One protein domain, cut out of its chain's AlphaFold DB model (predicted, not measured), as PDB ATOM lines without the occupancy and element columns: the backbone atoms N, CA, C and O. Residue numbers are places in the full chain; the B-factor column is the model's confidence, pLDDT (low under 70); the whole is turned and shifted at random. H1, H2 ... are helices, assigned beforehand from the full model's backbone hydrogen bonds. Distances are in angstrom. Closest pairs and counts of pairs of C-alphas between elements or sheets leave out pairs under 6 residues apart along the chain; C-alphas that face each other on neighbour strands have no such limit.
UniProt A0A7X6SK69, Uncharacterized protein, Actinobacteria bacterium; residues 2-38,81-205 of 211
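This is residues 2 to 38 and 81 to 205 of the 211 residues of an uncharacterized protein of Actinobacteria bacterium (UniProt A0A7X6SK69). A long helical hairpin, H3 and H4, makes the longest axis; H6 crosses it at a slant by the first part of H3, and H2 packs on the first half of H6 on the side away from the hairpin. H1 lies near H2 and H6, short H7 packs on the first residues of H2, and the hairpin's other end, with residues 107 to 116, reaches away from this group. The printed part has 162 residues with seven named helices in the order H1 to H7 and no named strand, and its class is all helix. It is loose, with a radius of gyration of the C-alphas of 19.1 A, and spans 58 by 41 by 25 A.

H1 is residues 2 to 10, with C-alpha 2 at (-31.504, 20.542, -22.476). H2 is residues 17 to 30, 20.0 A long from first to last C-alpha. H3 is residues 81 to 106, 37.3 A long, with C-alpha 81 at (-38.800, 17.336, -8.108). H4, the longest, is residues 117 to 149 and 47.9 A long. H5 is residues 152 to 155. H6 is residues 162 to 186, 36.1 A long. H7 is residues 196 to 203, with C-alpha 203 at (-39.945, -0.654, -14.839).

H3 and H4 form a helical hairpin: they touch, closest at the C-alphas of Ala 95 and Ala 133, 5.1 A apart, at a shallow tilt of 20 degrees, opposite ways. H3 touches H6 with residues 81 to 89 alone, closest at the C-alphas of Ala 85 and Glu 173, 5.3 A apart, at a steep tilt of 51 degrees. H6 touches H2 with residues 164 to 174 alone, closest at the C-alphas of Ser 26 and Leu 171, 6.3 A apart, at a shallow tilt of 23 degrees, opposite ways. H2 touches H7 with residues 18 to 22 alone; the closest C-alphas are those of Ala 19 and Val 199, 6.1 A apart. The packing is mostly aligned: 3 of these 4 pairs are at a shallow tilt. H1 is close to but not clearly touching H2, with the C-alphas of Leu 4 and Leu 27 7.2 A apart. H5 is close to but not clearly touching H4, with the C-alphas of Thr 149 and His 155 7.0 A apart. H4 and H6 are apart. Every O i to N i+4 pair is within hydrogen-bond range in H1, H3, H4 and H6, against 9 of 10 in H2 and 3 of 4 in H7; H5 is too short for such a pair.

The two C-alphas farthest apart, those of Ala 2 and Pro 117, are 58.6 A apart. Residues 39 to 80 are not printed, and C-alphas 38 and 81 are 10.0 A apart across the cut. Of the links that are printed whole, H4 to H5 is tight, the others are short and none is long. Residues 186 to 191 stand free. The mean pLDDT of the printed part is 79.4; 48 residues are under 70, among them 11 to 23 and 184 to 205.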
ATOM      1  N   ALA A   2     -32.454  20.359 -23.594       60.47
ATOM      2  CA  ALA A   2     -31.504  20.542 -22.476       60.47
ATOM      3  C   ALA A   2     -31.727  19.677 -21.204       60.47
ATOM      4  O   ALA A   2     -30.755  19.209 -20.622       60.47
ATOM      5  N   LEU A   3     -32.971  19.447 -20.747       58.53
ATOM      6  CA  LEU A   3     -33.239  18.545 -19.606       58.53
ATOM      7  C   LEU A   3     -32.932  17.085 -19.972       58.53
ATOM      8  O   LEU A   3     -32.338  16.370 -19.177       58.53
ATOM      9  N   LEU A   4     -33.342  16.663 -21.170       59.31
ATOM     10  CA  LEU A   4     -33.124  15.313 -21.685       59.31
ATOM     11  C   LEU A   4     -31.626  15.008 -21.752       59.31
ATOM     12  O   LEU A   4     -31.194  13.961 -21.280       59.31
ATOM     13  N   ASP A   5     -30.846  15.967 -22.251       65.94
ATOM     14  CA  ASP A   5     -29.391  15.877 -22.331       65.94
ATOM     15  C   ASP A   5     -28.769  15.808 -20.931       65.94
ATOM     16  O   ASP A   5     -27.974  14.915 -20.659       65.94
ATOM     17  N   ILE A   6     -29.189  16.678 -20.002       65.31
ATOM     18  CA  ILE A   6     -28.682  16.671 -18.620       65.31
ATOM     19  C   ILE A   6     -29.030  15.362 -17.906       65.31
ATOM     20  O   ILE A   6     -28.181  14.811 -17.215       65.31
ATOM     21  N   VAL A   7     -30.252  14.849 -18.047       63.56
ATOM     22  CA  VAL A   7     -30.642  13.587 -17.405       63.56
ATOM     23  C   VAL A   7     -29.907  12.412 -18.043       63.56
ATOM     24  O   VAL A   7     -29.415  11.548 -17.327       63.56
ATOM     25  N   THR A   8     -29.736  12.409 -19.363       66.00
ATOM     26  CA  THR A   8     -28.963  11.367 -20.052       66.00
ATOM     27  C   THR A   8     -27.490  11.389 -19.636       66.00
ATOM     28  O   THR A   8     -26.924  10.333 -19.376       66.00
ATOM     29  N   GLU A   9     -26.883  12.571 -19.476       72.19
ATOM     30  CA  GLU A   9     -25.516  12.742 -18.945       72.19
ATOM     31  C   GLU A   9     -25.368  12.238 -17.502       72.19
ATOM     32  O   GLU A   9     -24.269  11.887 -17.070       72.19
ATOM     33  N   ARG A  10     -26.465  12.215 -16.739       70.19
ATOM     34  CA  ARG A  10     -26.498  11.734 -15.355       70.19
ATOM     35  C   ARG A  10     -26.663  10.223 -15.253       70.19
ATOM     36  O   ARG A  10     -26.310   9.667 -14.208       70.19
ATOM     37  N   LEU A  11     -27.210   9.575 -16.279       68.06
ATOM     38  CA  LEU A  11     -27.415   8.135 -16.273       68.06
ATOM     39  C   LEU A  11     -26.073   7.395 -16.356       68.06
ATOM     40  O   LEU A  11     -25.131   7.868 -16.995       68.06
ATOM     41  N   PRO A  12     -25.962   6.212 -15.735       63.06
ATOM     42  CA  PRO A  12     -24.768   5.393 -15.876       63.06
ATOM     43  C   PRO A  12     -24.518   5.043 -17.351       63.06
ATOM     44  O   PRO A  12     -25.416   4.560 -18.030       63.06
ATOM     45  N   PHE A  13     -23.283   5.205 -17.836       57.09
ATOM     46  CA  PHE A  13     -22.905   4.969 -19.243       57.09
ATOM     47  C   PHE A  13     -23.059   3.512 -19.737       57.09
ATOM     48  O   PHE A  13     -22.762   3.222 -20.894       57.09
ATOM     49  N   GLN A  14     -23.489   2.580 -18.883       60.44
ATOM     50  CA  GLN A  14     -23.690   1.167 -19.215       60.44
ATOM     51  C   GLN A  14     -25.086   0.710 -18.776       60.44
ATOM     52  O   GLN A  14     -25.240  -0.045 -17.817       60.44
ATOM     53  N   LEU A  15     -26.110   1.197 -19.478       59.25
ATOM     54  CA  LEU A  15     -27.461   0.641 -19.403       59.25
ATOM     55  C   LEU A  15     -27.573  -0.576 -20.332       59.25
ATOM     56  O   LEU A  15     -26.915  -0.627 -21.371       59.25
ATOM     57  N   SER A  16     -28.395  -1.562 -19.964       61.00
ATOM     58  CA  SER A  16     -28.851  -2.582 -20.916       61.00
ATOM     59  C   SER A  16     -29.817  -1.961 -21.933       61.00
ATOM     60  O   SER A  16     -30.398  -0.906 -21.668       61.00
ATOM     61  N   ASP A  17     -30.031  -2.622 -23.073       61.41
ATOM     62  CA  ASP A  17     -30.956  -2.142 -24.112       61.41
ATOM     63  C   ASP A  17     -32.392  -1.954 -23.576       61.41
ATOM     64  O   ASP A  17     -33.078  -1.005 -23.951       61.41
ATOM     65  N   GLU A  18     -32.841  -2.797 -22.641       57.25
ATOM     66  CA  GLU A  18     -34.168  -2.669 -22.016       57.25
ATOM     67  C   GLU A  18     -34.233  -1.512 -21.009       57.25
ATOM     68  O   GLU A  18     -35.220  -0.777 -20.988       57.25
ATOM     69  N   ALA A  19     -33.176  -1.295 -20.212       60.19
ATOM     70  CA  ALA A  19     -33.086  -0.132 -19.324       60.19
ATOM     71  C   ALA A  19     -33.080   1.170 -20.128       60.19
ATOM     72  O   ALA A  19     -33.765   2.127 -19.768       60.19
ATOM     73  N   ALA A  20     -32.354   1.184 -21.247       67.38
ATOM     74  CA  ALA A  20     -32.370   2.290 -22.190       67.38
ATOM     75  C   ALA A  20     -33.777   2.506 -22.777       67.38
ATOM     76  O   ALA A  20     -34.246   3.640 -22.786       67.38
ATOM     77  N   ALA A  21     -34.491   1.445 -23.170       66.50
ATOM     78  CA  ALA A  21     -35.854   1.541 -23.705       66.50
ATOM     79  C   ALA A  21     -36.888   2.041 -22.674       66.50
ATOM     80  O   ALA A  21     -37.806   2.795 -23.012       66.50
ATOM     81  N   ALA A  22     -36.754   1.660 -21.402       65.25
ATOM     82  CA  ALA A  22     -37.635   2.127 -20.332       65.25
ATOM     83  C   ALA A  22     -37.394   3.601 -19.969       65.25
ATOM     84  O   ALA A  22     -38.340   4.381 -19.795       65.25
ATOM     85  N   VAL A  23     -36.118   3.995 -19.918       68.62
ATOM     86  CA  VAL A  23     -35.705   5.396 -19.822       68.62
ATOM     87  C   VAL A  23     -36.265   6.178 -21.013       68.62
ATOM     88  O   VAL A  23     -36.946   7.177 -20.811       68.62
ATOM     89  N   GLU A  24     -36.083   5.695 -22.243       70.56
ATOM     90  CA  GLU A  24     -36.597   6.321 -23.467       70.56
ATOM     91  C   GLU A  24     -38.126   6.456 -23.451       70.56
ATOM     92  O   GLU A  24     -38.660   7.499 -23.828       70.56
ATOM     93  N   THR A  25     -38.849   5.456 -22.941       70.69
ATOM     94  CA  THR A  25     -40.311   5.513 -22.774       70.69
ATOM     95  C   THR A  25     -40.722   6.599 -21.777       70.69
ATOM     96  O   THR A  25     -41.655   7.363 -22.041       70.69
ATOM     97  N   SER A  26     -40.020   6.708 -20.646       67.06
ATOM     98  CA  SER A  26     -40.270   7.746 -19.636       67.06
ATOM     99  C   SER A  26     -39.948   9.142 -20.175       67.06
ATOM    100  O   SER A  26     -40.727  10.078 -20.000       67.06
ATOM    101  N   LEU A  27     -38.849   9.264 -20.921       69.44
ATOM    102  CA  LEU A  27     -38.429  10.491 -21.591       69.44
ATOM    103  C   LEU A  27     -39.384  10.892 -22.722       69.44
ATOM    104  O   LEU A  27     -39.685  12.073 -22.875       69.44
ATOM    105  N   SER A  28     -39.944   9.931 -23.458       70.25
ATOM    106  CA  SER A  28     -40.925  10.177 -24.525       70.25
ATOM    107  C   SER A  28     -42.198  10.849 -24.005       70.25
ATOM    108  O   SER A  28     -42.820  11.632 -24.722       70.25
ATOM    109  N   ARG A  29     -42.573  10.608 -22.739       68.44
ATOM    110  CA  ARG A  29     -43.691  11.312 -22.086       68.44
ATOM    111  C   ARG A  29     -43.382  12.790 -21.836       68.44
ATOM    112  O   ARG A  29     -44.300  13.600 -21.824       68.44
ATOM    113  N   LEU A  30     -42.106  13.140 -21.674       68.38
ATOM    114  CA  LEU A  30     -41.642  14.515 -21.471       68.38
ATOM    115  C   LEU A  30     -41.439  15.280 -22.781       68.38
ATOM    116  O   LEU A  30     -41.462  16.507 -22.764       68.38
ATOM    117  N   VAL A  31     -41.273  14.590 -23.916       68.25
ATOM    118  CA  VAL A  31     -41.120  15.224 -25.242       68.25
ATOM    119  C   VAL A  31     -42.324  16.106 -25.597       68.25
ATOM    120  O   VAL A  31     -42.167  17.095 -26.307       68.25
ATOM    121  N   TYR A  32     -43.508  15.780 -25.074       68.44
ATOM    122  CA  TYR A  32     -44.743  16.532 -25.304       68.44
ATOM    123  C   TYR A  32     -45.123  17.474 -24.154       68.44
ATOM    124  O   TYR A  32     -46.208  18.045 -24.183       68.44
ATOM    125  N   ALA A  33     -44.277  17.620 -23.130       73.75
ATOM    126  CA  ALA A  33     -44.563  18.519 -22.021       73.75
ATOM    127  C   ALA A  33     -44.320  19.977 -22.447       73.75
ATOM    128  O   ALA A  33     -43.178  20.380 -22.674       73.75
ATOM    129  N   ASP A  34     -45.389  20.773 -22.504       74.31
ATOM    130  CA  ASP A  34     -45.315  22.208 -22.821       74.31
ATOM    131  C   ASP A  34     -44.668  23.026 -21.686       74.31
ATOM    132  O   ASP A  34     -44.120  24.106 -21.911       74.31
ATOM    133  N   ASP A  35     -44.710  22.498 -20.458       85.12
ATOM    134  CA  ASP A  35     -44.139  23.105 -19.260       85.12
ATOM    135  C   ASP A  35     -43.455  22.052 -18.374       85.12
ATOM    136  O   ASP A  35     -44.055  21.047 -17.982       85.12
ATOM    137  N   LEU A  36     -42.191  22.314 -18.031       86.19
ATOM    138  CA  LEU A  36     -41.360  21.497 -17.138       86.19
ATOM    139  C   LEU A  36     -41.114  22.180 -15.780       86.19
ATOM    140  O   LEU A  36     -40.383  21.650 -14.940       86.19
ATOM    141  N   GLY A  37     -41.736  23.334 -15.545       90.94
ATOM    142  CA  GLY A  37     -41.553  24.139 -14.350       90.94
ATOM    143  C   GLY A  37     -40.231  24.912 -14.337       90.94
ATOM    144  O   GLY A  37     -39.597  25.181 -15.358       90.94
ATOM    145  N   SER A  38     -39.825  25.313 -13.135       92.75
ATOM    146  CA  SER A  38     -38.623  26.108 -12.893       92.75
ATOM    147  C   SER A  38     -37.393  25.243 -12.638       92.75
ATOM    148  O   SER A  38     -37.455  24.217 -11.963       92.75
ATOM    149  N   LEU A  81     -38.296  18.704  -8.199       92.88
ATOM    150  CA  LEU A  81     -38.800  17.336  -8.108       92.88
ATOM    151  C   LEU A  81     -37.684  16.294  -7.951       92.88
ATOM    152  O   LEU A  81     -37.970  15.219  -7.441       92.88
ATOM    153  N   VAL A  82     -36.428  16.602  -8.301       91.00
ATOM    154  CA  VAL A  82     -35.301  15.674  -8.078       91.00
ATOM    155  C   VAL A  82     -35.055  15.411  -6.588       91.00
ATOM    156  O   VAL A  82     -34.830  14.276  -6.181       91.00
ATOM    157  N   ASP A  83     -35.178  16.443  -5.747       93.31
ATOM    158  CA  ASP A  83     -35.028  16.306  -4.295       93.31
ATOM    159  C   ASP A  83     -36.235  15.585  -3.674       93.31
ATOM    160  O   ASP A  83     -36.082  14.818  -2.723       93.31
ATOM    161  N   LEU A  84     -37.436  15.809  -4.224       93.94
ATOM    162  CA  LEU A  84     -38.642  15.087  -3.816       93.94
ATOM    163  C   LEU A  84     -38.526  13.597  -4.162       93.94
ATOM    164  O   LEU A  84     -38.753  12.768  -3.285       93.94
ATOM    165  N   ALA A  85     -38.100  13.263  -5.382       92.25
ATOM    166  CA  ALA A  85     -37.806  11.890  -5.789       92.25
ATOM    167  C   ALA A  85     -36.775  11.236  -4.856       92.25
ATOM    168  O   ALA A  85     -36.962  10.101  -4.438       92.25
ATOM    169  N   GLY A  86     -35.742  11.973  -4.432       91.44
ATOM    170  CA  GLY A  86     -34.768  11.500  -3.445       91.44
ATOM    171  C   GLY A  86     -35.379  11.083  -2.100       91.44
ATOM    172  O   GLY A  86     -35.028  10.034  -1.553       91.44
ATOM    173  N   LEU A  87     -36.333  11.861  -1.575       93.25
ATOM    174  CA  LEU A  87     -37.066  11.505  -0.352       93.25
ATOM    175  C   LEU A  87     -37.964  10.281  -0.549       93.25
ATOM    176  O   LEU A  87     -37.974   9.395   0.304       93.25
ATOM    177  N   LEU A  88     -38.704  10.241  -1.658       92.81
ATOM    178  CA  LEU A  88     -39.632   9.156  -1.984       92.81
ATOM    179  C   LEU A  88     -38.892   7.830  -2.190       92.81
ATOM    180  O   LEU A  88     -39.258   6.823  -1.584       92.81
ATOM    181  N   HIS A  89     -37.792   7.861  -2.940       90.06
ATOM    182  CA  HIS A  89     -36.869   6.741  -3.105       90.06
ATOM    183  C   HIS A  89     -36.301   6.273  -1.759       90.06
ATOM    184  O   HIS A  89     -36.253   5.080  -1.467       90.06
ATOM    185  N   GLY A  90     -35.926   7.218  -0.889       90.12
ATOM    186  CA  GLY A  90     -35.465   6.919   0.466       90.12
ATOM    187  C   GLY A  90     -36.512   6.200   1.325       90.12
ATOM    188  O   GLY A  90     -36.150   5.302   2.085       90.12
ATOM    189  N   CYS A  91     -37.796   6.552   1.201       91.19
ATOM    190  CA  CYS A  91     -38.884   5.822   1.857       91.19
ATOM    191  C   CYS A  91     -38.959   4.372   1.369       91.19
ATOM    192  O   CYS A  91     -38.949   3.472   2.205       91.19
ATOM    193  N   GLY A  92     -38.957   4.140   0.053       89.31
ATOM    194  CA  GLY A  92     -38.962   2.782  -0.506       89.31
ATOM    195  C   GLY A  92     -37.776   1.948  -0.017       89.31
ATOM    196  O   GLY A  92     -37.953   0.836   0.479       89.31
ATOM    197  N   ALA A  93     -36.570   2.524  -0.026       86.81
ATOM    198  CA  ALA A  93     -35.370   1.854   0.471       86.81
ATOM    199  C   ALA A  93     -35.464   1.481   1.964       86.81
ATOM    200  O   ALA A  93     -35.047   0.391   2.357       86.81
ATOM    201  N   VAL A  94     -36.021   2.360   2.807       91.69
ATOM    202  CA  VAL A  94     -36.230   2.075   4.238       91.69
ATOM    203  C   VAL A  94     -37.286   0.990   4.445       91.69
ATOM    204  O   VAL A  94     -37.072   0.107   5.275       91.69
ATOM    205  N   ALA A  95     -38.391   1.032   3.697       91.75
ATOM    206  CA  ALA A  95     -39.450   0.028   3.775       91.75
ATOM    207  C   ALA A  95     -38.912  -1.364   3.412       91.75
ATOM    208  O   ALA A  95     -39.056  -2.308   4.190       91.75
ATOM    209  N   ALA A  96     -38.194  -1.459   2.288       88.19
ATOM    210  CA  ALA A  96     -37.566  -2.691   1.826       88.19
ATOM    211  C   ALA A  96     -36.515  -3.218   2.817       88.19
ATOM    212  O   ALA A  96     -36.500  -4.406   3.137       88.19
ATOM    213  N   ALA A  97     -35.659  -2.344   3.357       89.31
ATOM    214  CA  ALA A  97     -34.653  -2.740   4.341       89.31
ATOM    215  C   ALA A  97     -35.283  -3.240   5.653       89.31
ATOM    216  O   ALA A  97     -34.801  -4.213   6.234       89.31
ATOM    217  N   ALA A  98     -36.362  -2.601   6.113       93.38
ATOM    218  CA  ALA A  98     -37.100  -3.037   7.294       93.38
ATOM    219  C   ALA A  98     -37.777  -4.397   7.065       93.38
ATOM    220  O   ALA A  98     -37.647  -5.283   7.909       93.38
ATOM    221  N   ALA A  99     -38.428  -4.587   5.914       93.75
ATOM    222  CA  ALA A  99     -39.018  -5.865   5.526       93.75
ATOM    223  C   ALA A  99     -37.965  -6.978   5.493       93.75
ATOM    224  O   ALA A  99     -38.128  -8.003   6.150       93.75
ATOM    225  N   ALA A 100     -36.839  -6.744   4.814       92.12
ATOM    226  CA  ALA A 100     -35.739  -7.701   4.732       92.12
ATOM    227  C   ALA A 100     -35.191  -8.084   6.117       92.12
ATOM    228  O   ALA A 100     -34.950  -9.262   6.372       92.12
ATOM    229  N   ALA A 101     -35.032  -7.118   7.029       95.75
ATOM    230  CA  ALA A 101     -34.586  -7.392   8.393       95.75
ATOM    231  C   ALA A 101     -35.565  -8.306   9.150       95.75
ATOM    232  O   ALA A 101     -35.136  -9.271   9.779       95.75
ATOM    233  N   VAL A 102     -36.874  -8.055   9.037       96.44
ATOM    234  CA  VAL A 102     -37.905  -8.903   9.660       96.44
ATOM    235  C   VAL A 102     -37.935 -10.295   9.026       96.44
ATOM    236  O   VAL A 102     -38.010 -11.291   9.739       96.44
ATOM    237  N   LEU A 103     -37.818 -10.397   7.700       93.62
ATOM    238  CA  LEU A 103     -37.790 -11.684   6.997       93.62
ATOM    239  C   LEU A 103     -36.588 -12.548   7.409       93.62
ATOM    240  O   LEU A 103     -36.719 -13.768   7.488       93.62
ATOM    241  N   VAL A 104     -35.441 -11.930   7.714       95.50
ATOM    242  CA  VAL A 104     -34.273 -12.625   8.281       95.50
ATOM    243  C   VAL A 104     -34.570 -13.161   9.683       95.50
ATOM    244  O   VAL A 104     -34.160 -14.275   9.994       95.50
ATOM    245  N   GLU A 105     -35.292 -12.414  10.520       94.69
ATOM    246  CA  GLU A 105     -35.695 -12.879  11.857       94.69
ATOM    247  C   GLU A 105     -36.754 -13.993  11.809       94.69
ATOM    248  O   GLU A 105     -36.743 -14.889  12.653       94.69
ATOM    249  N   LEU A 106     -37.647 -13.959  10.815       92.75
ATOM    250  CA  LEU A 106     -38.659 -14.994  10.576       92.75
ATOM    251  C   LEU A 106     -38.088 -16.266   9.936       92.75
ATOM    252  O   LEU A 106     -38.765 -17.296   9.922       92.75
ATOM    253  N   ALA A 107     -36.877 -16.210   9.374       91.81
ATOM    254  CA  ALA A 107     -36.284 -17.332   8.665       91.81
ATOM    255  C   ALA A 107     -36.060 -18.520   9.623       91.81
ATOM    256  O   ALA A 107     -35.278 -18.412  10.572       91.81
ATOM    257  N   PRO A 108     -36.726 -19.669   9.401       92.19
ATOM    258  CA  PRO A 108     -36.540 -20.830  10.256       92.19
ATOM    259  C   PRO A 108     -35.155 -21.450  10.033       92.19
ATOM    260  O   PRO A 108     -34.579 -21.349   8.951       92.19
ATOM    261  N   GLU A 109     -34.642 -22.183  11.027       92.50
ATOM    262  CA  GLU A 109     -33.387 -22.941  10.874       92.50
ATOM    263  C   GLU A 109     -33.468 -23.988   9.749       92.50
ATOM    264  O   GLU A 109     -32.467 -24.286   9.101       92.50
ATOM    265  N   ASN A 110     -34.660 -24.553   9.522       93.94
ATOM    266  CA  ASN A 110     -34.951 -25.463   8.420       93.94
ATOM    267  C   ASN A 110     -36.251 -25.027   7.739       93.94
ATOM    268  O   ASN A 110     -37.267 -24.857   8.414       93.94
ATOM    269  N   GLU A 111     -36.227 -24.893   6.414       93.06
ATOM    270  CA  GLU A 111     -37.427 -24.569   5.641       93.06
ATOM    271  C   GLU A 111     -38.471 -25.695   5.772       93.06
ATOM    272  O   GLU A 111     -38.150 -26.865   5.524       93.06
ATOM    273  N   PRO A 112     -39.715 -25.378   6.178       94.31
ATOM    274  CA  PRO A 112     -40.780 -26.364   6.273       94.31
ATOM    275  C   PRO A 112     -41.176 -26.886   4.888       94.31
ATOM    276  O   PRO A 112     -41.053 -26.199   3.875       94.31
ATOM    277  N   GLU A 113     -41.708 -28.109   4.845       95.88
ATOM    278  CA  GLU A 113     -42.188 -28.712   3.600       95.88
ATOM    279  C   GLU A 113     -43.285 -27.833   2.963       95.88
ATOM    280  O   GLU A 113     -44.251 -27.492   3.661       95.88
ATOM    281  N   PRO A 114     -43.176 -27.475   1.666       95.06
ATOM    282  CA  PRO A 114     -44.186 -26.683   0.973       95.06
ATOM    283  C   PRO A 114     -45.597 -27.258   1.127       95.06
ATOM    284  O   PRO A 114     -45.830 -28.446   0.913       95.06
ATOM    285  N   GLY A 115     -46.552 -26.409   1.509       93.19
ATOM    286  CA  GLY A 115     -47.943 -26.804   1.757       93.19
ATOM    287  C   GLY A 115     -48.210 -27.457   3.119       93.19
ATOM    288  O   GLY A 115     -49.369 -27.724   3.444       93.19
ATOM    289  N   SER A 116     -47.187 -27.684   3.950       96.62
ATOM    290  CA  SER A 116     -47.389 -28.083   5.349       96.62
ATOM    291  C   SER A 116     -48.029 -26.948   6.170       96.62
ATOM    292  O   SER A 116     -47.909 -25.776   5.806       96.62
ATOM    293  N   PRO A 117     -48.670 -27.241   7.321       97.06
ATOM    294  CA  PRO A 117     -49.231 -26.198   8.183       97.06
ATOM    295  C   PRO A 117     -48.206 -25.148   8.633       97.06
ATOM    296  O   PRO A 117     -48.543 -23.977   8.750       97.06
ATOM    297  N   GLN A 118     -46.954 -25.557   8.865       94.69
ATOM    298  CA  GLN A 118     -45.873 -24.645   9.250       94.69
ATOM    299  C   GLN A 118     -45.444 -23.754   8.081       94.69
ATOM    300  O   GLN A 118     -45.219 -22.565   8.277       94.69
ATOM    301  N   TRP A 119     -45.391 -24.310   6.866       96.12
ATOM    302  CA  TRP A 119     -45.106 -23.540   5.658       96.12
ATOM    303  C   TRP A 119     -46.187 -22.498   5.376       96.12
ATOM    304  O   TRP A 119     -45.855 -21.356   5.094       96.12
ATOM    305  N   LEU A 120     -47.468 -22.853   5.518       96.25
ATOM    306  CA  LEU A 120     -48.580 -21.921   5.290       96.25
ATOM    307  C   LEU A 120     -48.575 -20.738   6.267       96.25
ATOM    308  O   LEU A 120     -48.934 -19.632   5.878       96.25
ATOM    309  N   LEU A 121     -48.189 -20.971   7.525       95.19
ATOM    310  CA  LEU A 121     -48.037 -19.898   8.510       95.19
ATOM    311  C   LEU A 121     -46.869 -18.978   8.139       95.19
ATOM    312  O   LEU A 121     -47.058 -17.773   8.056       95.19
ATOM    313  N   LEU A 122     -45.704 -19.553   7.831       95.00
ATOM    314  CA  LEU A 122     -44.519 -18.789   7.441       95.00
ATOM    315  C   LEU A 122     -44.734 -17.987   6.148       95.00
ATOM    316  O   LEU A 122     -44.320 -16.837   6.069       95.00
ATOM    317  N   ASP A 123     -45.381 -18.572   5.138       95.38
ATOM    318  CA  ASP A 123     -45.752 -17.884   3.893       95.38
ATOM    319  C   ASP A 123     -46.727 -16.727   4.161       95.38
ATOM    320  O   ASP A 123     -46.560 -15.629   3.630       95.38
ATOM    321  N   GLY A 124     -47.698 -16.943   5.058       96.38
ATOM    322  CA  GLY A 124     -48.608 -15.903   5.533       96.38
ATOM    323  C   GLY A 124     -47.877 -14.738   6.202       96.38
ATOM    324  O   GLY A 124     -48.112 -13.591   5.827       96.38
ATOM    325  N   ASP A 125     -46.959 -15.032   7.125       96.69
ATOM    326  CA  ASP A 125     -46.164 -14.024   7.833       96.69
ATOM    327  C   ASP A 125     -45.259 -13.245   6.861       96.69
ATOM    328  O   ASP A 125     -45.200 -12.016   6.908       96.69
ATOM    329  N   ARG A 126     -44.591 -13.939   5.926       95.38
ATOM    330  CA  ARG A 126     -43.750 -13.315   4.887       95.38
ATOM    331  C   ARG A 126     -44.556 -12.338   4.031       95.38
ATOM    332  O   ARG A 126     -44.153 -11.189   3.859       95.38
ATOM    333  N   ARG A 127     -45.727 -12.768   3.560       96.19
ATOM    334  CA  ARG A 127     -46.631 -11.929   2.768       96.19
ATOM    335  C   ARG A 127     -47.179 -10.747   3.565       96.19
ATOM    336  O   ARG A 127     -47.357  -9.666   3.010       96.19
ATOM    337  N   GLU A 128     -47.478 -10.933   4.850       97.31
ATOM    338  CA  GLU A 128     -47.916  -9.835   5.714       97.31
ATOM    339  C   GLU A 128     -46.829  -8.760   5.827       97.31
ATOM    340  O   GLU A 128     -47.136  -7.575   5.695       97.31
ATOM    341  N   VAL A 129     -45.561  -9.155   5.994       96.62
ATOM    342  CA  VAL A 129     -44.427  -8.218   6.039       96.62
ATOM    343  C   VAL A 129     -44.322  -7.399   4.751       96.62
ATOM    344  O   VAL A 129     -44.173  -6.180   4.831       96.62
ATOM    345  N   GLU A 130     -44.448  -8.032   3.584       92.94
ATOM    346  CA  GLU A 130     -44.438  -7.344   2.283       92.94
ATOM    347  C   GLU A 130     -45.580  -6.321   2.177       92.94
ATOM    348  O   GLU A 130     -45.343  -5.146   1.902       92.94
ATOM    349  N   VAL A 131     -46.812  -6.729   2.504       95.94
ATOM    350  CA  VAL A 131     -47.990  -5.842   2.470       95.94
ATOM    351  C   VAL A 131     -47.839  -4.659   3.430       95.94
ATOM    352  O   VAL A 131     -48.230  -3.536   3.105       95.94
ATOM    353  N   LEU A 132     -47.292  -4.888   4.625       97.19
ATOM    354  CA  LEU A 132     -47.057  -3.826   5.602       97.19
ATOM    355  C   LEU A 132     -45.961  -2.857   5.149       97.19
ATOM    356  O   LEU A 132     -46.080  -1.658   5.410       97.19
ATOM    357  N   ALA A 133     -44.920  -3.354   4.479       93.62
ATOM    358  CA  ALA A 133     -43.857  -2.523   3.926       93.62
ATOM    359  C   ALA A 133     -44.392  -1.605   2.818       93.62
ATOM    360  O   ALA A 133     -44.188  -0.390   2.893       93.62
ATOM    361  N   ASP A 134     -45.164  -2.157   1.878       90.25
ATOM    362  CA  ASP A 134     -45.821  -1.395   0.810       90.25
ATOM    363  C   ASP A 134     -46.772  -0.335   1.383       90.25
ATOM    364  O   ASP A 134     -46.692   0.847   1.044       90.25
ATOM    365  N   ALA A 135     -47.631  -0.727   2.331       94.94
ATOM    366  CA  ALA A 135     -48.583   0.187   2.960       94.94
ATOM    367  C   ALA A 135     -47.893   1.313   3.750       94.94
ATOM    368  O   ALA A 135     -48.403   2.437   3.823       94.94
ATOM    369  N   TRP A 136     -46.747   1.025   4.375       96.69
ATOM    370  CA  TRP A 136     -45.948   2.039   5.052       96.69
ATOM    371  C   TRP A 136     -45.337   3.021   4.052       96.69
ATOM    372  O   TRP A 136     -45.395   4.231   4.289       96.69
ATOM    373  N   GLU A 137     -44.783   2.516   2.947       93.25
ATOM    374  CA  GLU A 137     -44.185   3.344   1.903       93.25
ATOM    375  C   GLU A 137     -45.225   4.280   1.284       93.25
ATOM    376  O   GLU A 137     -44.997   5.490   1.250       93.25
ATOM    377  N   ASP A 138     -46.381   3.750   0.875       89.81
ATOM    378  CA  ASP A 138     -47.468   4.536   0.280       89.81
ATOM    379  C   ASP A 138     -47.922   5.648   1.229       89.81
ATOM    380  O   ASP A 138     -47.994   6.822   0.860       89.81
ATOM    381  N   ARG A 139     -48.125   5.312   2.508       95.00
ATOM    382  CA  ARG A 139     -48.495   6.299   3.527       95.00
ATOM    383  C   ARG A 139     -47.426   7.382   3.696       95.00
ATOM    384  O   ARG A 139     -47.767   8.550   3.911       95.00
ATOM    385  N   ALA A 140     -46.149   7.010   3.688       93.38
ATOM    386  CA  ALA A 140     -45.049   7.956   3.832       93.38
ATOM    387  C   ALA A 140     -44.950   8.878   2.608       93.38
ATOM    388  O   ALA A 140     -44.823  10.095   2.769       93.38
ATOM    389  N   ALA A 141     -45.075   8.312   1.408       90.75
ATOM    390  CA  ALA A 141     -45.078   9.033   0.147       90.75
ATOM    391  C   ALA A 141     -46.215  10.062   0.083       90.75
ATOM    392  O   ALA A 141     -45.952  11.247  -0.141       90.75
ATOM    393  N   ASP A 142     -47.445   9.640   0.384       92.12
ATOM    394  CA  ASP A 142     -48.621  10.513   0.430       92.12
ATOM    395  C   ASP A 142     -48.417  11.676   1.403       92.12
ATOM    396  O   ASP A 142     -48.685  12.835   1.080       92.12
ATOM    397  N   ALA A 143     -47.897  11.391   2.601       95.00
ATOM    398  CA  ALA A 143     -47.647  12.415   3.609       95.00
ATOM    399  C   ALA A 143     -46.563  13.416   3.173       95.00
ATOM    400  O   ALA A 143     -46.701  14.617   3.423       95.00
ATOM    401  N   ILE A 144     -45.498  12.944   2.516       93.81
ATOM    402  CA  ILE A 144     -44.425  13.796   1.987       93.81
ATOM    403  C   ILE A 144     -44.958  14.681   0.861       93.81
ATOM    404  O   ILE A 144     -44.731  15.891   0.893       93.81
ATOM    405  N   ILE A 145     -45.697  14.120  -0.096       92.75
ATOM    406  CA  ILE A 145     -46.248  14.865  -1.236       92.75
ATOM    407  C   ILE A 145     -47.289  15.876  -0.762       92.75
ATOM    408  O   ILE A 145     -47.225  17.044  -1.150       92.75
ATOM    409  N   ALA A 146     -48.194  15.485   0.137       92.81
ATOM    410  CA  ALA A 146     -49.160  16.399   0.742       92.81
ATOM    411  C   ALA A 146     -48.459  17.539   1.501       92.81
ATOM    412  O   ALA A 146     -48.827  18.706   1.370       92.81
ATOM    413  N   GLY A 147     -47.401  17.231   2.258       94.31
ATOM    414  CA  GLY A 147     -46.597  18.241   2.943       94.31
ATOM    415  C   GLY A 147     -45.882  19.186   1.972       94.31
ATOM    416  O   GLY A 147     -45.925  20.402   2.152       94.31
ATOM    417  N   TYR A 148     -45.275  18.643   0.918       93.25
ATOM    418  CA  TYR A 148     -44.557  19.397  -0.109       93.25
ATOM    419  C   TYR A 148     -45.489  20.334  -0.892       93.25
ATOM    420  O   TYR A 148     -45.167  21.502  -1.112       93.25
ATOM    421  N   THR A 149     -46.680  19.849  -1.244       91.44
ATOM    422  CA  THR A 149     -47.710  20.609  -1.972       91.44
ATOM    423  C   THR A 149     -48.476  21.597  -1.118       91.44
ATOM    424  O   THR A 149     -49.020  22.551  -1.654       91.44
ATOM    425  N   SER A 150     -48.480  21.447   0.206       93.06
ATOM    426  CA  SER A 150     -49.135  22.419   1.091       93.06
ATOM    427  C   SER A 150     -48.500  23.822   1.060       93.06
ATOM    428  O   SER A 150     -49.042  24.758   1.647       93.06
ATOM    429  N   ASN A 151     -47.350  23.984   0.397       92.94
ATOM    430  CA  ASN A 151     -46.637  25.248   0.279       92.94
ATOM    431  C   ASN A 151     -46.890  25.923  -1.082       92.94
ATOM    432  O   ASN A 151     -46.342  25.514  -2.103       92.94
ATOM    433  N   ASP A 152     -47.610  27.047  -1.084       90.44
ATOM    434  CA  ASP A 152     -47.913  27.832  -2.294       90.44
ATOM    435  C   ASP A 152     -46.677  28.246  -3.109       90.44
ATOM    436  O   ASP A 152     -46.755  28.443  -4.325       90.44
ATOM    437  N   ALA A 153     -45.516  28.409  -2.464       91.19
ATOM    438  CA  ALA A 153     -44.285  28.740  -3.173       91.19
ATOM    439  C   ALA A 153     -43.798  27.591  -4.062       91.19
ATOM    440  O   ALA A 153     -43.217  27.859  -5.112       91.19
ATOM    441  N   VAL A 154     -44.075  26.340  -3.682       91.31
ATOM    442  CA  VAL A 154     -43.739  25.147  -4.467       91.31
ATOM    443  C   VAL A 154     -44.559  25.106  -5.749       91.31
ATOM    444  O   VAL A 154     -44.002  24.866  -6.816       91.31
ATOM    445  N   HIS A 155     -45.851  25.437  -5.693       89.75
ATOM    446  CA  HIS A 155     -46.707  25.444  -6.883       89.75
ATOM    447  C   HIS A 155     -46.222  26.383  -7.994       89.75
ATOM    448  O   HIS A 155     -46.509  26.133  -9.158       89.75
ATOM    449  N   ARG A 156     -45.459  27.431  -7.657       91.38
ATOM    450  CA  ARG A 156     -44.841  28.333  -8.646       91.38
ATOM    451  C   ARG A 156     -43.597  27.753  -9.324       91.38
ATOM    452  O   ARG A 156     -43.160  28.297 -10.330       91.38
ATOM    453  N   LEU A 157     -43.002  26.711  -8.747       93.81
ATOM    454  CA  LEU A 157     -41.785  26.075  -9.247       93.81
ATOM    455  C   LEU A 157     -42.074  24.804 -10.046       93.81
ATOM    456  O   LEU A 157     -41.263  24.422 -10.883       93.81
ATOM    457  N   LEU A 158     -43.188  24.131  -9.765       92.94
ATOM    458  CA  LEU A 158     -43.549  22.881 -10.426       92.94
ATOM    459  C   LEU A 158     -44.174  23.125 -11.804       92.94
ATOM    460  O   LEU A 158     -44.797  24.169 -11.995       92.94
ATOM    461  N   PRO A 159     -44.088  22.140 -12.722       91.44
ATOM    462  CA  PRO A 159     -44.914  22.132 -13.923       91.44
ATOM    463  C   PRO A 159     -46.381  22.410 -13.589       91.44
ATOM    464  O   PRO A 159     -46.885  21.920 -12.573       91.44
ATOM    465  N   VAL A 160     -47.098  23.150 -14.427       89.56
ATOM    466  CA  VAL A 160     -48.542  23.367 -14.246       89.56
ATOM    467  C   VAL A 160     -49.299  22.045 -14.375       89.56
ATOM    468  O   VAL A 160     -50.188  21.750 -13.573       89.56
ATOM    469  N   GLU A 161     -48.910  21.229 -15.350       86.75
ATOM    470  CA  GLU A 161     -49.590  19.986 -15.684       86.75
ATOM    471  C   GLU A 161     -49.166  18.834 -14.772       86.75
ATOM    472  O   GLU A 161     -47.981  18.566 -14.573       86.75
ATOM    473  N   ARG A 162     -50.158  18.107 -14.247       85.38
ATOM    474  CA  ARG A 162     -49.933  16.910 -13.423       85.38
ATOM    475  C   ARG A 162     -49.112  15.856 -14.163       85.38
ATOM    476  O   ARG A 162     -48.172  15.325 -13.588       85.38
ATOM    477  N   ILE A 163     -49.407  15.626 -15.444       81.31
ATOM    478  CA  ILE A 163     -48.704  14.621 -16.249       81.31
ATOM    479  C   ILE A 163     -47.200  14.911 -16.353       81.31
ATOM    480  O   ILE A 163     -46.393  13.991 -16.259       81.31
ATOM    481  N   SER A 164     -46.812  16.187 -16.445       84.56
ATOM    482  CA  SER A 164     -45.407  16.606 -16.452       84.56
ATOM    483  C   SER A 164     -44.740  16.407 -15.092       84.56
ATOM    484  O   SER A 164     -43.574  16.022 -15.035       84.56
ATOM    485  N   ARG A 165     -45.465  16.626 -13.984       88.00
ATOM    486  CA  ARG A 165     -44.952  16.347 -12.627       88.00
ATOM    487  C   ARG A 165     -44.695  14.859 -12.433       88.00
ATOM    488  O   ARG A 165     -43.609  14.496 -11.988       88.00
ATOM    489  N   ASP A 166     -45.664  14.026 -12.804       83.50
ATOM    490  CA  ASP A 166     -45.567  12.569 -12.699       83.50
ATOM    491  C   ASP A 166     -44.426  12.031 -13.565       83.50
ATOM    492  O   ASP A 166     -43.618  11.227 -13.101       83.50
ATOM    493  N   ALA A 167     -44.303  12.517 -14.804       79.94
ATOM    494  CA  ALA A 167     -43.234  12.109 -15.707       79.94
ATOM    495  C   ALA A 167     -41.843  12.517 -15.189       79.94
ATOM    496  O   ALA A 167     -40.918  11.706 -15.234       79.94
ATOM    497  N   LEU A 168     -41.689  13.734 -14.652       85.75
ATOM    498  CA  LEU A 168     -40.425  14.182 -14.057       85.75
ATOM    499  C   LEU A 168     -40.062  13.387 -12.800       85.75
ATOM    500  O   LEU A 168     -38.907  13.000 -12.648       85.75
ATOM    501  N   LEU A 169     -41.021  13.127 -11.910       87.12
ATOM    502  CA  LEU A 169     -40.766  12.314 -10.719       87.12
ATOM    503  C   LEU A 169     -40.377  10.887 -11.080       87.12
ATOM    504  O   LEU A 169     -39.371  10.404 -10.577       87.12
ATOM    505  N   THR A 170     -41.108  10.267 -12.009       80.44
ATOM    506  CA  THR A 170     -40.789   8.923 -12.513       80.44
ATOM    507  C   THR A 170     -39.365   8.874 -13.060       80.44
ATOM    508  O   THR A 170     -38.615   7.949 -12.768       80.44
ATOM    509  N   LEU A 171     -38.966   9.893 -13.826       82.00
ATOM    510  CA  LEU A 171     -37.623   9.976 -14.385       82.00
ATOM    511  C   LEU A 171     -36.542  10.069 -13.300       82.00
ATOM    512  O   LEU A 171     -35.537   9.368 -13.382       82.00
ATOM    513  N   PHE A 172     -36.731  10.928 -12.296       87.12
ATOM    514  CA  PHE A 172     -35.746  11.093 -11.227       87.12
ATOM    515  C   PHE A 172     -35.690   9.883 -10.288       87.12
ATOM    516  O   PHE A 172     -34.602   9.512  -9.855       87.12
ATOM    517  N   GLU A 173     -36.819   9.236 -10.001       84.69
ATOM    518  CA  GLU A 173     -36.839   7.967  -9.262       84.69
ATOM    519  C   GLU A 173     -36.110   6.870 -10.050       84.69
ATOM    520  O   GLU A 173     -35.237   6.201  -9.500       84.69
ATOM    521  N   LEU A 174     -36.356   6.755 -11.361       78.19
ATOM    522  CA  LEU A 174     -35.645   5.813 -12.228       78.19
ATOM    523  C   LEU A 174     -34.130   6.071 -12.247       78.19
ATOM    524  O   LEU A 174     -33.347   5.128 -12.139       78.19
ATOM    525  N   GLU A 175     -33.700   7.335 -12.329       80.25
ATOM    526  CA  GLU A 175     -32.279   7.703 -12.225       80.25
ATOM    527  C   GLU A 175     -31.669   7.186 -10.911       80.25
ATOM    528  O   GLU A 175     -30.581   6.604 -10.911       80.25
ATOM    529  N   LEU A 176     -32.366   7.368  -9.786       82.06
ATOM    530  CA  LEU A 176     -31.900   6.939  -8.466       82.06
ATOM    531  C   LEU A 176     -31.819   5.418  -8.342       82.06
ATOM    532  O   LEU A 176     -30.817   4.908  -7.836       82.06
ATOM    533  N   VAL A 177     -32.818   4.696  -8.846       79.88
ATOM    534  CA  VAL A 177     -32.810   3.230  -8.834       79.88
ATOM    535  C   VAL A 177     -31.665   2.680  -9.687       79.88
ATOM    536  O   VAL A 177     -30.928   1.800  -9.240       79.88
ATOM    537  N   LEU A 178     -31.446   3.237 -10.881       75.88
ATOM    538  CA  LEU A 178     -30.331   2.838 -11.744       75.88
ATOM    539  C   LEU A 178     -28.974   3.096 -11.077       75.88
ATOM    540  O   LEU A 178     -28.078   2.252 -11.152       75.88
ATOM    541  N   ARG A 179     -28.819   4.226 -10.379       76.94
ATOM    542  CA  ARG A 179     -27.608   4.517  -9.592       76.94
ATOM    543  C   ARG A 179     -27.397   3.503  -8.470       76.94
ATOM    544  O   ARG A 179     -26.278   3.025  -8.295       76.94
ATOM    545  N   ASP A 180     -28.445   3.162  -7.726       77.62
ATOM    546  CA  ASP A 180     -28.356   2.186  -6.637       77.62
ATOM    547  C   ASP A 180     -28.000   0.787  -7.148       77.62
ATOM    548  O   ASP A 180     -27.172   0.104  -6.536       77.62
ATOM    549  N   LEU A 181     -28.557   0.391  -8.292       72.44
ATOM    550  CA  LEU A 181     -28.239  -0.868  -8.956       72.44
ATOM    551  C   LEU A 181     -26.762  -0.919  -9.370       72.44
ATOM    552  O   LEU A 181     -26.069  -1.890  -9.061       72.44
ATOM    553  N   VAL A 182     -26.256   0.141 -10.009       70.38
ATOM    554  CA  VAL A 182     -24.840   0.242 -10.397       70.38
ATOM    555  C   VAL A 182     -23.930   0.202  -9.174       70.38
ATOM    556  O   VAL A 182     -22.991  -0.588  -9.159       70.38
ATOM    557  N   ARG A 183     -24.228   0.964  -8.118       71.00
ATOM    558  CA  ARG A 183     -23.437   0.963  -6.877       71.00
ATOM    559  C   ARG A 183     -23.398  -0.417  -6.218       71.00
ATOM    560  O   ARG A 183     -22.334  -0.881  -5.812       71.00
ATOM    561  N   THR A 184     -24.550  -1.076  -6.102       67.38
ATOM    562  CA  THR A 184     -24.649  -2.413  -5.490       67.38
ATOM    563  C   THR A 184     -23.795  -3.416  -6.263       67.38
ATOM    564  O   THR A 184     -23.064  -4.195  -5.660       67.38
ATOM    565  N   ARG A 185     -23.800  -3.324  -7.598       62.53
ATOM    566  CA  ARG A 185     -22.968  -4.145  -8.486       62.53
ATOM    567  C   ARG A 185     -21.491  -3.798  -8.428       62.53
ATOM    568  O   ARG A 185     -20.680  -4.702  -8.440       62.53
ATOM    569  N   SER A 186     -21.112  -2.524  -8.367       58.19
ATOM    570  CA  SER A 186     -19.702  -2.129  -8.257       58.19
ATOM    571  C   SER A 186     -19.059  -2.606  -6.950       58.19
ATOM    572  O   SER A 186     -17.848  -2.818  -6.916       58.19
ATOM    573  N   ASN A 187     -19.860  -2.820  -5.903       55.59
ATOM    574  CA  ASN A 187     -19.412  -3.435  -4.653       55.59
ATOM    575  C   ASN A 187     -19.282  -4.970  -4.735       55.59
ATOM    576  O   ASN A 187     -18.569  -5.548  -3.915       55.59
ATOM    577  N   ASP A 188     -19.894  -5.617  -5.734       49.03
ATOM    578  CA  ASP A 188     -19.721  -7.035  -6.066       49.03
ATOM    579  C   ASP A 188     -18.723  -7.163  -7.230       49.03
ATOM    580  O   ASP A 188     -19.032  -6.926  -8.392       49.03
ATOM    581  N   ALA A 189     -17.475  -7.533  -6.934       41.66
ATOM    582  CA  ALA A 189     -16.337  -7.476  -7.865       41.66
ATOM    583  C   ALA A 189     -16.415  -8.394  -9.119       41.66
ATOM    584  O   ALA A 189     -15.401  -8.606  -9.790       41.66
ATOM    585  N   ALA A 190     -17.582  -8.936  -9.470       42.06
ATOM    586  CA  ALA A 190     -17.806  -9.728 -10.669       42.06
ATOM    587  C   ALA A 190     -19.070  -9.270 -11.425       42.06
ATOM    588  O   ALA A 190     -20.183  -9.461 -10.957       42.06
ATOM    589  N   MET A 191     -18.854  -8.797 -12.661       41.28
ATOM    590  CA  MET A 191     -19.808  -8.659 -13.783       41.28
ATOM    591  C   MET A 191     -20.528  -7.305 -13.965       41.28
ATOM    592  O   MET A 191     -21.565  -7.004 -13.376       41.28
ATOM    593  N   LEU A 192     -19.998  -6.544 -14.932       42.41
ATOM    594  CA  LEU A 192     -20.626  -5.407 -15.611       42.41
ATOM    595  C   LEU A 192     -21.573  -5.907 -16.715       42.41
ATOM    596  O   LEU A 192     -21.210  -5.990 -17.885       42.41
ATOM    597  N   SER A 193     -22.792  -6.257 -16.330       47.31
ATOM    598  CA  SER A 193     -23.985  -6.172 -17.180       47.31
ATOM    599  C   SER A 193     -25.189  -6.122 -16.248       47.31
ATOM    600  O   SER A 193     -25.236  -6.884 -15.293       47.31
ATOM    601  N   LEU A 194     -26.127  -5.190 -16.433       44.12
ATOM    602  CA  LEU A 194     -27.390  -5.127 -15.682       44.12
ATOM    603  C   LEU A 194     -28.338  -6.238 -16.183       44.12
ATOM    604  O   LEU A 194     -28.869  -6.060 -17.274       44.12
ATOM    605  N   PRO A 195     -28.552  -7.384 -15.480       41.16
ATOM    606  CA  PRO A 195     -29.599  -8.330 -15.829       41.16
ATOM    607  C   PRO A 195     -30.967  -7.672 -15.855       41.16
ATOM    608  O   PRO A 195     -31.334  -6.914 -14.954       41.16
ATOM    609  N   VAL A 196     -31.662  -8.045 -16.922       43.75
ATOM    610  CA  VAL A 196     -33.013  -7.691 -17.341       43.75
ATOM    611  C   VAL A 196     -33.996  -7.688 -16.180       43.75
ATOM    612  O   VAL A 196     -34.726  -6.724 -16.026       43.75
ATOM    613  N   ASP A 197     -33.951  -8.700 -15.315       40.50
ATOM    614  CA  ASP A 197     -34.952  -8.908 -14.262       40.50
ATOM    615  C   ASP A 197     -34.954  -7.784 -13.210       40.50
ATOM    616  O   ASP A 197     -36.008  -7.314 -12.801       40.50
ATOM    617  N   ALA A 198     -33.779  -7.251 -12.851       43.38
ATOM    618  CA  ALA A 198     -33.660  -6.161 -11.874       43.38
ATOM    619  C   ALA A 198     -34.093  -4.794 -12.432       43.38
ATOM    620  O   ALA A 198     -34.335  -3.864 -11.671       43.38
ATOM    621  N   VAL A 199     -34.134  -4.652 -13.758       44.38
ATOM    622  CA  VAL A 199     -34.666  -3.466 -14.440       44.38
ATOM    623  C   VAL A 199     -36.147  -3.676 -14.736       44.38
ATOM    624  O   VAL A 199     -36.926  -2.754 -14.544       44.38
ATOM    625  N   GLY A 200     -36.543  -4.889 -15.126       42.41
ATOM    626  CA  GLY A 200     -37.924  -5.323 -15.306       42.41
ATOM    627  C   GLY A 200     -38.746  -5.060 -14.055       42.41
ATOM    628  O   GLY A 200     -39.711  -4.325 -14.143       42.41
ATOM    629  N   ASP A 201     -38.288  -5.479 -12.874       45.16
ATOM    630  CA  ASP A 201     -38.983  -5.209 -11.607       45.16
ATOM    631  C   ASP A 201     -39.049  -3.714 -11.242       45.16
ATOM    632  O   ASP A 201     -39.929  -3.305 -10.496       45.16
ATOM    633  N   VAL A 202     -38.149  -2.876 -11.768       47.06
ATOM    634  CA  VAL A 202     -38.108  -1.414 -11.538       47.06
ATOM    635  C   VAL A 202     -38.976  -0.650 -12.542       47.06
ATOM    636  O   VAL A 202     -39.479   0.430 -12.244       47.06
ATOM    637  N   VAL A 203     -39.145  -1.208 -13.738       43.47
ATOM    638  CA  VAL A 203     -39.945  -0.654 -14.839       43.47
ATOM    639  C   VAL A 203     -41.395  -1.145 -14.764       43.47
ATOM    640  O   VAL A 203     -42.311  -0.389 -15.088       43.47
ATOM    641  N   ASP A 204     -41.589  -2.380 -14.297       37.69
ATOM    642  CA  ASP A 204     -42.867  -3.006 -13.950       37.69
ATOM    643  C   ASP A 204     -43.274  -2.723 -12.502       37.69
ATOM    644  O   ASP A 204     -44.451  -2.906 -12.168       37.69
ATOM    645  N   ALA A 205     -42.359  -2.217 -11.652       39.75
ATOM    646  CA  ALA A 205     -42.764  -1.529 -10.433       39.75
ATOM    647  C   ALA A 205     -43.780  -0.484 -10.881       39.75
ATOM    648  O   ALA A 205     -43.452   0.348 -11.736       39.75
TER     649      ALA A 205